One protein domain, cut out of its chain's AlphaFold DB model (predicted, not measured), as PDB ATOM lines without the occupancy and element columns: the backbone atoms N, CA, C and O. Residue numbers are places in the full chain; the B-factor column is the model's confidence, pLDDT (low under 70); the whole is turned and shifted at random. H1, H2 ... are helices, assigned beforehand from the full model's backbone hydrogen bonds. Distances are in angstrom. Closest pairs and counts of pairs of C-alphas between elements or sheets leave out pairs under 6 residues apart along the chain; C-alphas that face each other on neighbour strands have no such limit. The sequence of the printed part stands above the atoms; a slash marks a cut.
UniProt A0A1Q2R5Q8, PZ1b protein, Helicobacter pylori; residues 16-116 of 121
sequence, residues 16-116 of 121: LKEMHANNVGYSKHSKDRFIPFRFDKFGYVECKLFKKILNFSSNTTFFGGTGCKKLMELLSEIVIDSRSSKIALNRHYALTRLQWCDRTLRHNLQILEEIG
ATOM      1  N   LEU A  16    -106.040-139.983 -26.511       66.44
ATOM      2  CA  LEU A  16    -105.759-141.069 -27.453       66.44
ATOM      3  C   LEU A  16    -106.904-141.287 -28.453       66.44
ATOM      4  O   LEU A  16    -106.639-141.466 -29.642       66.44
ATOM      5  N   LYS A  17    -108.160-141.236 -27.993       73.62
ATOM      6  CA  LYS A  17    -109.344-141.324 -28.862       73.62
ATOM      7  C   LYS A  17    -109.441-140.141 -29.821       73.62
ATOM      8  O   LYS A  17    -109.715-140.349 -30.996       73.62
ATOM      9  N   GLU A  18    -109.184-138.925 -29.348       75.44
ATOM     10  CA  GLU A  18    -109.198-137.716 -30.176       75.44
ATOM     11  C   GLU A  18    -108.112-137.769 -31.260       75.44
ATOM     12  O   GLU A  18    -108.382-137.543 -32.437       75.44
ATOM     13  N   MET A  19    -106.890-138.167 -30.898       70.06
ATOM     14  CA  MET A  19    -105.799-138.348 -31.861       70.06
ATOM     15  C   MET A  19    -106.103-139.446 -32.886       70.06
ATOM     16  O   MET A  19    -105.772-139.290 -34.062       70.06
ATOM     17  N   HIS A  20    -106.740-140.542 -32.462       69.44
ATOM     18  CA  HIS A  20    -107.209-141.589 -33.366       69.44
ATOM     19  C   HIS A  20    -108.273-141.054 -34.334       69.44
ATOM     20  O   HIS A  20    -108.120-141.208 -35.544       69.44
ATOM     21  N   ALA A  21    -109.300-140.366 -33.825       71.88
ATOM     22  CA  ALA A  21    -110.357-139.766 -34.640       71.88
ATOM     23  C   ALA A  21    -109.795-138.754 -35.650       71.88
ATOM     24  O   ALA A  21    -110.208-138.751 -36.807       71.88
ATOM     25  N   ASN A  22    -108.795-137.964 -35.250       71.25
ATOM     26  CA  ASN A  22    -108.085-137.056 -36.147       71.25
ATOM     27  C   ASN A  22    -107.342-137.821 -37.251       71.25
ATOM     28  O   ASN A  22    -107.500-137.488 -38.421       71.25
ATOM     29  N   ASN A  23    -106.586-138.877 -36.926       65.56
ATOM     30  CA  ASN A  23    -105.914-139.700 -37.944       65.56
ATOM     31  C   ASN A  23    -106.910-140.350 -38.918       65.56
ATOM     32  O   ASN A  23    -106.650-140.400 -40.120       65.56
ATOM     33  N   VAL A  24    -108.056-140.813 -38.408       66.25
ATOM     34  CA  VAL A  24    -109.158-141.334 -39.223       66.25
ATOM     35  C   VAL A  24    -109.730-140.236 -40.126       66.25
ATOM     36  O   VAL A  24    -109.862-140.454 -41.328       66.25
ATOM     37  N   GLY A  25    -110.000-139.042 -39.598       62.53
ATOM     38  CA  GLY A  25    -110.515-137.900 -40.363       62.53
ATOM     39  C   GLY A  25    -109.541-137.362 -41.418       62.53
ATOM     40  O   GLY A  25    -109.970-136.904 -42.474       62.53
ATOM     41  N   TYR A  26    -108.230-137.464 -41.177       61.19
ATOM     42  CA  TYR A  26    -107.193-137.114 -42.155       61.19
ATOM     43  C   TYR A  26    -107.062-138.136 -43.293       61.19
ATOM     44  O   TYR A  26    -106.500-137.812 -44.345       61.19
ATOM     45  N   SER A  27    -107.564-139.363 -43.120       57.47
ATOM     46  CA  SER A  27    -107.607-140.324 -44.218       57.47
ATOM     47  C   SER A  27    -108.585-139.843 -45.295       57.47
ATOM     48  O   SER A  27    -109.772-139.634 -45.057       57.47
ATOM     49  N   LYS A  28    -108.095-139.637 -46.523       56.00
ATOM     50  CA  LYS A  28    -108.976-139.324 -47.662       56.00
ATOM     51  C   LYS A  28    -109.917-140.508 -47.873       56.00
ATOM     52  O   LYS A  28    -109.421-141.628 -47.906       56.00
ATOM     53  N   HIS A  29    -111.219-140.290 -48.077       51.72
ATOM     54  CA  HIS A  29    -112.167-141.356 -48.429       51.72
ATOM     55  C   HIS A  29    -111.698-142.107 -49.690       51.72
ATOM     56  O   HIS A  29    -111.948-141.657 -50.809       51.72
ATOM     57  N   SER A  30    -111.001-143.237 -49.540       50.00
ATOM     58  CA  SER A  30    -110.863-144.192 -50.634       50.00
ATOM     59  C   SER A  30    -112.097-145.086 -50.591       50.00
ATOM     60  O   SER A  30    -112.537-145.515 -49.529       50.00
ATOM     61  N   LYS A  31    -112.740-145.301 -51.742       50.41
ATOM     62  CA  LYS A  31    -113.927-146.169 -51.830       50.41
ATOM     63  C   LYS A  31    -113.566-147.657 -51.700       50.41
ATOM     64  O   LYS A  31    -114.460-148.501 -51.638       50.41
ATOM     65  N   ASP A  32    -112.275-147.966 -51.634       45.59
ATOM     66  CA  ASP A  32    -111.751-149.319 -51.613       45.59
ATOM     67  C   ASP A  32    -111.692-149.837 -50.177       45.59
ATOM     68  O   ASP A  32    -110.880-149.405 -49.363       45.59
ATOM     69  N   ARG A  33    -112.536-150.829 -49.871       48.38
ATOM     70  CA  ARG A  33    -112.542-151.562 -48.586       48.38
ATOM     71  C   ARG A  33    -111.330-152.491 -48.418       48.38
ATOM     72  O   ARG A  33    -111.368-153.411 -47.601       48.38
ATOM     73  N   PHE A  34    -110.304-152.307 -49.236       47.12
ATOM     74  CA  PHE A  34    -109.169-153.199 -49.359       47.12
ATOM     75  C   PHE A  34    -107.919-152.477 -48.881       47.12
ATOM     76  O   PHE A  34    -107.624-151.370 -49.330       47.12
ATOM     77  N   ILE A  35    -107.177-153.113 -47.980       50.59
ATOM     78  CA  ILE A  35    -105.836-152.654 -47.632       50.59
ATOM     79  C   ILE A  35    -104.934-153.116 -48.781       50.59
ATOM     80  O   ILE A  35    -104.864-154.328 -49.014       50.59
ATOM     81  N   PRO A  36    -104.311-152.205 -49.551       49.28
ATOM     82  CA  PRO A  36    -103.375-152.598 -50.587       49.28
ATOM     83  C   PRO A  36    -102.219-153.312 -49.898       49.28
ATOM     84  O   PRO A  36    -101.469-152.717 -49.135       49.28
ATOM     85  N   PHE A  37    -102.133-154.609 -50.139       46.62
ATOM     86  CA  PHE A  37    -101.063-155.462 -49.674       46.62
ATOM     87  C   PHE A  37    -100.266-155.807 -50.919       46.62
ATOM     88  O   PHE A  37    -100.774-156.518 -51.778       46.62
ATOM     89  N   ARG A  38     -99.045-155.299 -51.068       46.97
ATOM     90  CA  ARG A  38     -98.150-155.769 -52.128       46.97
ATOM     91  C   ARG A  38     -97.291-156.900 -51.577       46.97
ATOM     92  O   ARG A  38     -96.076-156.812 -51.530       46.97
ATOM     93  N   PHE A  39     -97.934-158.003 -51.199       43.25
ATOM     94  CA  PHE A  39     -97.261-159.283 -51.393       43.25
ATOM     95  C   PHE A  39     -97.410-159.597 -52.873       43.25
ATOM     96  O   PHE A  39     -98.537-159.599 -53.365       43.25
ATOM     97  N   ASP A  40     -96.303-159.869 -53.555       39.88
ATOM     98  CA  ASP A  40     -96.131-160.021 -55.014       39.88
ATOM     99  C   ASP A  40     -97.052-161.054 -55.726       39.88
ATOM    100  O   ASP A  40     -96.854-161.403 -56.887       39.88
ATOM    101  N   LYS A  41     -98.091-161.566 -55.055       38.16
ATOM    102  CA  LYS A  41     -99.118-162.477 -55.581       38.16
ATOM    103  C   LYS A  41    -100.563-162.178 -55.166       38.16
ATOM    104  O   LYS A  41    -101.472-162.750 -55.761       38.16
ATOM    105  N   PHE A  42    -100.815-161.322 -54.177       42.00
ATOM    106  CA  PHE A  42    -102.167-161.067 -53.669       42.00
ATOM    107  C   PHE A  42    -102.505-159.592 -53.855       42.00
ATOM    108  O   PHE A  42    -102.147-158.774 -53.025       42.00
ATOM    109  N   GLY A  43    -103.191-159.250 -54.951       47.84
ATOM    110  CA  GLY A  43    -103.483-157.852 -55.302       47.84
ATOM    111  C   GLY A  43    -104.227-157.063 -54.216       47.84
ATOM    112  O   GLY A  43    -104.042-155.854 -54.121       47.84
ATOM    113  N   TYR A  44    -105.028-157.740 -53.381       56.78
ATOM    114  CA  TYR A  44    -105.756-157.162 -52.248       56.78
ATOM    115  C   TYR A  44    -106.016-158.230 -51.175       56.78
ATOM    116  O   TYR A  44    -106.382-159.359 -51.507       56.78
ATOM    117  N   VAL A  45    -105.892-157.876 -49.890       60.50
ATOM    118  CA  VAL A  45    -106.315-158.736 -48.770       60.50
ATOM    119  C   VAL A  45    -107.551-158.120 -48.117       60.50
ATOM    120  O   VAL A  45    -107.553-156.954 -47.723       60.50
ATOM    121  N   GLU A  46    -108.625-158.903 -47.996       62.56
ATOM    122  CA  GLU A  46    -109.828-158.478 -47.277       62.56
ATOM    123  C   GLU A  46    -109.493-158.198 -45.801       62.56
ATOM    124  O   GLU A  46    -108.851-159.018 -45.138       62.56
ATOM    125  N   CYS A  47    -109.985-157.086 -45.242       63.69
ATOM    126  CA  CYS A  47    -109.718-156.688 -43.854       63.69
ATOM    127  C   CYS A  47    -109.995-157.803 -42.827       63.69
ATOM    128  O   CYS A  47    -109.289-157.909 -41.825       63.69
ATOM    129  N   LYS A  48    -111.000-158.662 -43.061       64.75
ATOM    130  CA  LYS A  48    -111.301-159.809 -42.185       64.75
ATOM    131  C   LYS A  48    -110.184-160.848 -42.173       64.75
ATOM    132  O   LYS A  48    -109.822-161.337 -41.103       64.75
ATOM    133  N   LEU A  49    -109.654-161.196 -43.345       67.69
ATOM    134  CA  LEU A  49    -108.544-162.137 -43.463       67.69
ATOM    135  C   LEU A  49    -107.277-161.522 -42.873       67.69
ATOM    136  O   LEU A  49    -106.552-162.183 -42.133       67.69
ATOM    137  N   PHE A  50    -107.070-160.229 -43.107       73.94
ATOM    138  CA  PHE A  50    -105.917-159.529 -42.576       73.94
ATOM    139  C   PHE A  50    -105.908-159.449 -41.041       73.94
ATOM    140  O   PHE A  50    -104.885-159.727 -40.419       73.94
ATOM    141  N   LYS A  51    -107.066-159.209 -40.407       73.50
ATOM    142  CA  LYS A  51    -107.221-159.314 -38.942       73.50
ATOM    143  C   LYS A  51    -106.807-160.684 -38.403       73.50
ATOM    144  O   LYS A  51    -106.178-160.761 -37.351       73.50
ATOM    145  N   LYS A  52    -107.144-161.769 -39.110       75.94
ATOM    146  CA  LYS A  52    -106.730-163.123 -38.706       75.94
ATOM    147  C   LYS A  52    -105.217-163.297 -38.791       75.94
ATOM    148  O   LYS A  52    -104.645-163.897 -37.889       75.94
ATOM    149  N   ILE A  53    -104.586-162.753 -39.835       76.12
ATOM    150  CA  ILE A  53    -103.127-162.759 -39.974       76.12
ATOM    151  C   ILE A  53    -102.510-161.992 -38.799       76.12
ATOM    152  O   ILE A  53    -101.729-162.578 -38.065       76.12
ATOM    153  N   LEU A  54    -102.904-160.743 -38.532       78.06
ATOM    154  CA  LEU A  54    -102.371-159.944 -37.410       78.06
ATOM    155  C   LEU A  54    -102.434-160.674 -36.057       78.06
ATOM    156  O   LEU A  54    -101.436-160.738 -35.338       78.06
ATOM    157  N   ASN A  55    -103.580-161.286 -35.752       78.38
ATOM    158  CA  ASN A  55    -103.823-161.965 -34.477       78.38
ATOM    159  C   ASN A  55    -103.100-163.315 -34.335       78.38
ATOM    160  O   ASN A  55    -103.147-163.925 -33.266       78.38
ATOM    161  N   PHE A  56    -102.432-163.808 -35.381       78.88
ATOM    162  CA  PHE A  56    -101.669-165.046 -35.304       78.88
ATOM    163  C   PHE A  56    -100.385-164.815 -34.498       78.88
ATOM    164  O   PHE A  56     -99.527-164.026 -34.887       78.88
ATOM    165  N   SER A  57    -100.232-165.466 -33.346       68.25
ATOM    166  CA  SER A  57     -99.161-165.155 -32.385       68.25
ATOM    167  C   SER A  57     -97.746-165.379 -32.937       68.25
ATOM    168  O   SER A  57     -96.825-164.660 -32.551       68.25
ATOM    169  N   SER A  58     -97.575-166.299 -33.887       75.00
ATOM    170  CA  SER A  58     -96.279-166.772 -34.397       75.00
ATOM    171  C   SER A  58     -95.850-166.200 -35.758       75.00
ATOM    172  O   SER A  58     -94.868-166.661 -36.329       75.00
ATOM    173  N   ASN A  59     -96.514-165.166 -36.285       80.88
ATOM    174  CA  ASN A  59     -96.162-164.568 -37.584       80.88
ATOM    175  C   ASN A  59     -95.247-163.336 -37.508       80.88
ATOM    176  O   ASN A  59     -95.179-162.549 -38.446       80.88
ATOM    177  N   THR A  60     -94.538-163.133 -36.406       82.00
ATOM    178  CA  THR A  60     -93.687-161.950 -36.217       82.00
ATOM    179  C   THR A  60     -92.674-161.754 -37.353       82.00
ATOM    180  O   THR A  60     -92.459-160.631 -37.806       82.00
ATOM    181  N   THR A  61     -92.101-162.844 -37.866       81.44
ATOM    182  CA  THR A  61     -91.132-162.830 -38.972       81.44
ATOM    183  C   THR A  61     -91.756-162.413 -40.303       81.44
ATOM    184  O   THR A  61     -91.084-161.776 -41.103       81.44
ATOM    185  N   PHE A  62     -93.045-162.701 -40.520       81.94
ATOM    186  CA  PHE A  62     -93.777-162.279 -41.722       81.94
ATOM    187  C   PHE A  62     -93.807-160.753 -41.860       81.94
ATOM    188  O   PHE A  62     -93.754-160.234 -42.967       81.94
ATOM    189  N   PHE A  63     -93.839-160.036 -40.735       83.69
ATOM    190  CA  PHE A  63     -93.801-158.576 -40.711       83.69
ATOM    191  C   PHE A  63     -92.380-157.996 -40.682       83.69
ATOM    192  O   PHE A  63     -92.236-156.784 -40.717       83.69
ATOM    193  N   GLY A  64     -91.330-158.816 -40.583       84.69
ATOM    194  CA  GLY A  64     -89.946-158.346 -40.425       84.69
ATOM    195  C   GLY A  64     -89.496-158.143 -38.972       84.69
ATOM    196  O   GLY A  64     -88.400-157.650 -38.732       84.69
ATOM    197  N   GLY A  65     -90.311-158.539 -37.983       89.25
ATOM    198  CA  GLY A  65     -89.944-158.509 -36.565       89.25
ATOM    199  C   GLY A  65     -91.042-157.979 -35.640       89.25
ATOM    200  O   GLY A  65     -92.116-157.556 -36.066       89.25
ATOM    201  N   THR A  66     -90.772-157.994 -34.329       89.62
ATOM    202  CA  THR A  66     -91.757-157.618 -33.294       89.62
ATOM    203  C   THR A  66     -92.174-156.153 -33.382       89.62
ATOM    204  O   THR A  66     -93.335-155.832 -33.133       89.62
ATOM    205  N   GLY A  67     -91.239-155.261 -33.728       89.56
ATOM    206  CA  GLY A  67     -91.544-153.852 -33.969       89.56
ATOM    207  C   GLY A  67     -92.501-153.715 -35.148       89.56
ATOM    208  O   GLY A  67     -93.633-153.279 -34.980       89.56
ATOM    209  N   CYS A  68     -92.115-154.212 -36.314       89.31
ATOM    210  CA  CYS A  68     -92.941-154.157 -37.512       89.31
ATOM    211  C   CYS A  68     -94.345-154.756 -37.317       89.31
ATOM    212  O   CYS A  68     -95.325-154.147 -37.736       89.31
ATOM    213  N   LYS A  69     -94.477-155.874 -36.588       89.12
ATOM    214  CA  LYS A  69     -95.789-156.435 -36.226       89.12
ATOM    215  C   LYS A  69     -96.651-155.454 -35.421       89.12
ATOM    216  O   LYS A  69     -97.786-155.196 -35.804       89.12
ATOM    217  N   LYS A  70     -96.108-154.858 -34.352       88.88
ATOM    218  CA  LYS A  70     -96.828-153.861 -33.533       88.88
ATOM    219  C   LYS A  70     -97.225-152.621 -34.331       88.88
ATOM    220  O   LYS A  70     -98.275-152.030 -34.092       88.88
ATOM    221  N   LEU A  71     -96.375-152.209 -35.271       88.19
ATOM    222  CA  LEU A  71     -96.679-151.099 -36.165       88.19
ATOM    223  C   LEU A  71     -97.810-151.466 -37.130       88.19
ATOM    224  O   LEU A  71     -98.737-150.680 -37.289       88.19
ATOM    225  N   MET A  72     -97.781-152.665 -37.714       86.56
ATOM    226  CA  MET A  72     -98.867-153.150 -38.564       86.56
ATOM    227  C   MET A  72    -100.180-153.270 -37.799       86.56
ATOM    228  O   MET A  72    -101.200-152.847 -38.328       86.56
ATOM    229  N   GLU A  73    -100.177-153.759 -36.559       85.25
ATOM    230  CA  GLU A  73    -101.367-153.771 -35.694       85.25
ATOM    231  C   GLU A  73    -101.957-152.357 -35.550       85.25
ATOM    232  O   GLU A  73    -103.138-152.158 -35.838       85.25
ATOM    233  N   LEU A  74    -101.124-151.356 -35.232       84.75
ATOM    234  CA  LEU A  74    -101.551-149.959 -35.113       84.75
ATOM    235  C   LEU A  74    -102.120-149.390 -36.423       84.75
ATOM    236  O   LEU A  74    -103.167-148.747 -36.420       84.75
ATOM    237  N   LEU A  75    -101.421-149.590 -37.543       81.12
ATOM    238  CA  LEU A  75    -101.851-149.092 -38.852       81.12
ATOM    239  C   LEU A  75    -103.179-149.733 -39.272       81.12
ATOM    240  O   LEU A  75    -104.058-149.061 -39.808       81.12
ATOM    241  N   SER A  76    -103.345-151.017 -38.971       77.75
ATOM    242  CA  SER A  76    -104.553-151.776 -39.283       77.75
ATOM    243  C   SER A  76    -105.757-151.284 -38.496       77.75
ATOM    244  O   SER A  76    -106.821-151.134 -39.087       77.75
ATOM    245  N   GLU A  77    -105.596-151.002 -37.197       77.56
ATOM    246  CA  GLU A  77    -106.650-150.382 -36.381       77.56
ATOM    247  C   GLU A  77    -107.163-149.097 -37.045       77.56
ATOM    248  O   GLU A  77    -108.366-148.932 -37.225       77.56
ATOM    249  N   ILE A  78    -106.255-148.230 -37.507       75.31
ATOM    250  CA  ILE A  78    -106.634-146.965 -38.152       75.31
ATOM    251  C   ILE A  78    -107.373-147.206 -39.477       75.31
ATOM    252  O   ILE A  78    -108.404-146.585 -39.715       75.31
ATOM    253  N   VAL A  79    -106.875-148.100 -40.338       71.69
ATOM    254  CA  VAL A  79    -107.466-148.369 -41.668       71.69
ATOM    255  C   VAL A  79    -108.840-149.015 -41.576       71.69
ATOM    256  O   VAL A  79    -109.758-148.674 -42.324       71.69
ATOM    257  N   ILE A  80    -108.978-149.985 -40.675       69.81
ATOM    258  CA  ILE A  80    -110.222-150.728 -40.494       69.81
ATOM    259  C   ILE A  80    -111.345-149.780 -40.070       69.81
ATOM    260  O   ILE A  80    -112.459-149.898 -40.587       69.81
ATOM    261  N   ASP A  81    -111.042-148.839 -39.179       66.62
ATOM    262  CA  ASP A  81    -112.031-147.907 -38.646       66.62
ATOM    263  C   ASP A  81    -112.270-146.714 -39.586       66.62
ATOM    264  O   ASP A  81    -113.390-146.204 -39.665       66.62
ATOM    265  N   SER A  82    -111.269-146.312 -40.377       63.50
ATOM    266  CA  SER A  82    -111.376-145.168 -41.290       63.50
ATOM    267  C   SER A  82    -112.108-145.443 -42.603       63.50
ATOM    268  O   SER A  82    -112.462-144.503 -43.320       63.50
ATOM    269  N   ARG A  83    -112.346-146.720 -42.939       63.00
ATOM    270  CA  ARG A  83    -112.842-147.157 -44.260       63.00
ATOM    271  C   ARG A  83    -111.985-146.625 -45.421       63.00
ATOM    272  O   ARG A  83    -112.493-146.514 -46.533       63.00
ATOM    273  N   SER A  84    -110.719-146.289 -45.168       62.56
ATOM    274  CA  SER A  84    -109.777-145.769 -46.155       62.56
ATOM    275  C   SER A  84    -108.455-146.519 -46.094       62.56
ATOM    276  O   SER A  84    -107.885-146.740 -45.030       62.56
ATOM    277  N   SER A  85    -107.921-146.833 -47.268       63.44
ATOM    278  CA  SER A  85    -106.587-147.408 -47.458       63.44
ATOM    279  C   SER A  85    -105.440-146.399 -47.317       63.44
ATOM    280  O   SER A  85    -104.277-146.782 -47.430       63.44
ATOM    281  N   LYS A  86    -105.735-145.114 -47.080       66.56
ATOM    282  CA  LYS A  86    -104.733-144.065 -46.839       66.56
ATOM    283  C   LYS A  86    -104.708-143.713 -45.360       66.56
ATOM    284  O   LYS A  86    -105.753-143.482 -44.772       66.56
ATOM    285  N   ILE A  87    -103.525-143.605 -44.765       70.50
ATOM    286  CA  ILE A  87    -103.375-143.267 -43.345       70.50
ATOM    287  C   ILE A  87    -102.503-142.026 -43.226       70.50
ATOM    288  O   ILE A  87    -101.420-141.974 -43.803       70.50
ATOM    289  N   ALA A  88    -102.938-141.056 -42.426       70.81
ATOM    290  CA  ALA A  88    -102.040-140.044 -41.892       70.81
ATOM    291  C   ALA A  88    -101.561-140.522 -40.518       70.81
ATOM    292  O   ALA A  88    -102.284-140.413 -39.530       70.81
ATOM    293  N   LEU A  89    -100.364-141.110 -40.446       73.62
ATOM    294  CA  LEU A  89     -99.813-141.538 -39.163       73.62
ATOM    295  C   LEU A  89     -99.163-140.345 -38.458       73.62
ATOM    296  O   LEU A  89     -98.031-139.964 -38.753       73.62
ATOM    297  N   ASN A  90     -99.857-139.763 -37.481       72.69
ATOM    298  CA  ASN A  90     -99.259-138.721 -36.653       72.69
ATOM    299  C   ASN A  90     -98.123-139.299 -35.788       72.69
ATOM    300  O   ASN A  90     -98.348-140.173 -34.946       72.69
ATOM    301  N   ARG A  91     -96.905-138.756 -35.926       69.75
ATOM    302  CA  ARG A  91     -95.727-139.142 -35.123       69.75
ATOM    303  C   ARG A  91     -95.984-139.129 -33.610       69.75
ATOM    304  O   ARG A  91     -95.465-139.972 -32.888       69.75
ATOM    305  N   HIS A  92     -96.816-138.204 -33.123       70.62
ATOM    306  CA  HIS A  92     -97.159-138.093 -31.703       70.62
ATOM    307  C   HIS A  92     -98.113-139.209 -31.272       70.62
ATOM    308  O   HIS A  92     -98.029-139.684 -30.142       70.62
ATOM    309  N   TYR A  93     -98.980-139.669 -32.177       73.06
ATOM    310  CA  TYR A  93     -99.858-140.807 -31.926       73.06
ATOM    311  C   TYR A  93     -99.041-142.100 -31.809       73.06
ATOM    312  O   TYR A  93     -99.183-142.830 -30.830       73.06
ATOM    313  N   ALA A  94     -98.104-142.326 -32.734       73.88
ATOM    314  CA  ALA A  94     -97.184-143.461 -32.679       73.88
ATOM    315  C   ALA A  94     -96.279-143.427 -31.431       73.88
ATOM    316  O   ALA A  94     -96.176-144.433 -30.727       73.88
ATOM    317  N   LEU A  95     -95.689-142.272 -31.098       77.50
ATOM    318  CA  LEU A  95     -94.904-142.095 -29.870       77.50
ATOM    319  C   LEU A  95     -95.726-142.433 -28.625       77.50
ATOM    320  O   LEU A  95     -95.236-143.110 -27.732       77.50
ATOM    321  N   THR A  96     -96.981-141.998 -28.562       75.69
ATOM    322  CA  THR A  96     -97.815-142.219 -27.376       75.69
ATOM    323  C   THR A  96     -98.271-143.670 -27.263       75.69
ATOM    324  O   THR A  96     -98.220-144.259 -26.183       75.69
ATOM    325  N   ARG A  97     -98.705-144.268 -28.376       79.50
ATOM    326  CA  ARG A  97     -99.301-145.607 -28.385       79.50
ATOM    327  C   ARG A  97     -98.259-146.722 -28.330       79.50
ATOM    328  O   ARG A  97     -98.488-147.722 -27.656       79.50
ATOM    329  N   LEU A  98     -97.122-146.539 -29.004       84.19
ATOM    330  CA  LEU A  98     -96.049-147.534 -29.105       84.19
ATOM    331  C   LEU A  98     -94.849-147.220 -28.202       84.19
ATOM    332  O   LEU A  98     -94.000-148.085 -28.009       84.19
ATOM    333  N   GLN A  99     -94.780-146.013 -27.621       85.12
ATOM    334  CA  GLN A  99     -93.621-145.525 -26.853       85.12
ATOM    335  C   GLN A  99     -92.337-145.476 -27.688       85.12
ATOM    336  O   GLN A  99     -91.235-145.656 -27.174       85.12
ATOM    337  N   TRP A 100     -92.473-145.249 -28.994       86.56
ATOM    338  CA  TRP A 100     -91.344-145.221 -29.916       86.56
ATOM    339  C   TRP A 100     -90.931-143.807 -30.262       86.56
ATOM    340  O   TRP A 100     -91.755-142.973 -30.632       86.56
ATOM    341  N   CYS A 101     -89.626-143.562 -30.213       84.56
ATOM    342  CA  CYS A 101     -89.072-142.354 -30.786       84.56
ATOM    343  C   CYS A 101     -89.172-142.387 -32.318       84.56
ATOM    344  O   CYS A 101     -89.308-143.434 -32.953       84.56
ATOM    345  N   ASP A 102     -89.048-141.205 -32.908       82.31
ATOM    346  CA  ASP A 102     -89.164-140.964 -34.344       82.31
ATOM    347  C   ASP A 102     -88.204-141.836 -35.183       82.31
ATOM    348  O   ASP A 102     -88.566-142.341 -36.243       82.31
ATOM    349  N   ARG A 103     -86.996-142.111 -34.665       87.25
ATOM    350  CA  ARG A 103     -86.023-143.018 -35.301       87.25
ATOM    351  C   ARG A 103     -86.539-144.456 -35.383       87.25
ATOM    352  O   ARG A 103     -86.452-145.067 -36.442       87.25
ATOM    353  N   THR A 104     -87.066-144.992 -34.283       88.94
ATOM    354  CA  THR A 104     -87.618-146.353 -34.243       88.94
ATOM    355  C   THR A 104     -88.844-146.464 -35.140       88.94
ATOM    356  O   THR A 104     -88.977-147.448 -35.861       88.94
ATOM    357  N   LEU A 105     -89.709-145.445 -35.143       88.25
ATOM    358  CA  LEU A 105     -90.870-145.407 -36.027       88.25
ATOM    359  C   LEU A 105     -90.454-145.462 -37.502       88.25
ATOM    360  O   LEU A 105     -90.918-146.342 -38.221       88.25
ATOM    361  N   ARG A 106     -89.541-144.581 -37.933       88.19
ATOM    362  CA  ARG A 106     -89.036-144.563 -39.314       88.19
ATOM    363  C   ARG A 106     -88.393-145.881 -39.726       88.19
ATOM    364  O   ARG A 106     -88.665-146.360 -40.816       88.19
ATOM    365  N   HIS A 107     -87.588-146.479 -38.851       91.88
ATOM    366  CA  HIS A 107     -86.929-147.748 -39.150       91.88
ATOM    367  C   HIS A 107     -87.931-148.883 -39.414       91.88
ATOM    368  O   HIS A 107     -87.803-149.600 -40.398       91.88
ATOM    369  N   ASN A 108     -88.962-149.021 -38.573       90.56
ATOM    370  CA  ASN A 108     -89.986-150.050 -38.785       90.56
ATOM    371  C   ASN A 108     -90.891-149.724 -39.986       90.56
ATOM    372  O   ASN A 108     -91.343-150.647 -40.656       90.56
ATOM    373  N   LEU A 109     -91.145-148.439 -40.275       88.44
ATOM    374  CA  LEU A 109     -91.869-148.033 -41.485       88.44
ATOM    375  C   LEU A 109     -91.108-148.446 -42.752       88.44
ATOM    376  O   LEU A 109     -91.713-149.029 -43.641       88.44
ATOM    377  N   GLN A 110     -89.793-148.210 -42.794       89.62
ATOM    378  CA  GLN A 110     -88.936-148.598 -43.919       89.62
ATOM    379  C   GLN A 110     -88.935-150.110 -44.147       89.62
ATOM    380  O   GLN A 110     -89.155-150.545 -45.268       89.62
ATOM    381  N   ILE A 111     -88.776-150.916 -43.091       89.62
ATOM    382  CA  ILE A 111     -88.814-152.383 -43.221       89.62
ATOM    383  C   ILE A 111     -90.155-152.844 -43.807       89.62
ATOM    384  O   ILE A 111     -90.197-153.697 -44.688       89.62
ATOM    385  N   LEU A 112     -91.268-152.299 -43.316       86.12
ATOM    386  CA  LEU A 112     -92.594-152.687 -43.798       86.12
ATOM    387  C   LEU A 112     -92.854-152.232 -45.241       86.12
ATOM    388  O   LEU A 112     -93.517-152.951 -45.988       86.12
ATOM    389  N   GLU A 113     -92.323-151.076 -45.637       85.12
ATOM    390  CA  GLU A 113     -92.344-150.593 -47.019       85.12
ATOM    391  C   GLU A 113     -91.506-151.489 -47.942       85.12
ATOM    392  O   GLU A 113     -91.997-151.910 -48.987       85.12
ATOM    393  N   GLU A 114     -90.296-151.877 -47.527       85.81
ATOM    394  CA  GLU A 114     -89.418-152.797 -48.266       85.81
ATOM    395  C   GLU A 114     -90.039-154.189 -48.450       85.81
ATOM    396  O   GLU A 114     -89.873-154.806 -49.501       85.81
ATOM    397  N   ILE A 115     -90.793-154.680 -47.458       82.62
ATOM    398  CA  ILE A 115     -91.542-155.945 -47.571       82.62
ATOM    399  C   ILE A 115     -92.773-155.798 -48.492       82.62
ATOM    400  O   ILE A 115     -93.305-156.797 -48.975       82.62
ATOM    401  N   GLY A 116     -93.230-154.572 -48.762       76.81
ATOM    402  CA  GLY A 116     -94.370-154.297 -49.641       76.81
ATOM    403  C   GLY A 116     -95.720-154.209 -48.924       76.81
ATOM    404  O   GLY A 116     -96.774-154.378 -49.541       76.81
TER     405      GLY A 116
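This is residues 16 to 116 of the 121 residues of the protein "PZ1b protein" of Helicobacter pylori (UniProt A0A1Q2R5Q8). Long helix H4 runs through the middle of a cluster of shorter helices: H2 beside it, H6 crossing its first part, H1 on its last residues, H5 between H1 and H6. The 101 printed residues hold six named helices, H1 to H6, no named strand: all helix, compact, radius of gyration of the C-alphas 13.2 A, spans 35 by 31 by 22 A.

H4, residues 66 to 82, is 24.6 A long from C-alpha 66 at (-91.757, -157.618, -33.294). H6, residues 102 to 115, 20.1 A, ends at (-91.542, -155.945, -47.571). H1 is residues 16 to 26, H2 47 to 54, H3 60 to 63, H5 91 to 98.

H4, the hub, touches H6 about perpendicular, 83 degrees; closest C-alphas Cys 68 and Asn 108, 5.2 A. H2 touches H4 at a shallow tilt of 18 degrees, opposite ways; closest C-alphas Leu 54 and Glu 73, 6.5 A. Every O i to N i+4 pair is within hydrogen-bond range in H1, H2, H4, H5 and H6; H3 is too short.

The farthest C-alphas, Glu 18 and Lys 41, are 36.9 A apart. The printed part has no cut; H1 to H2 is a long link. pLDDT is under 70 in 38 residues, among them 23 to 49.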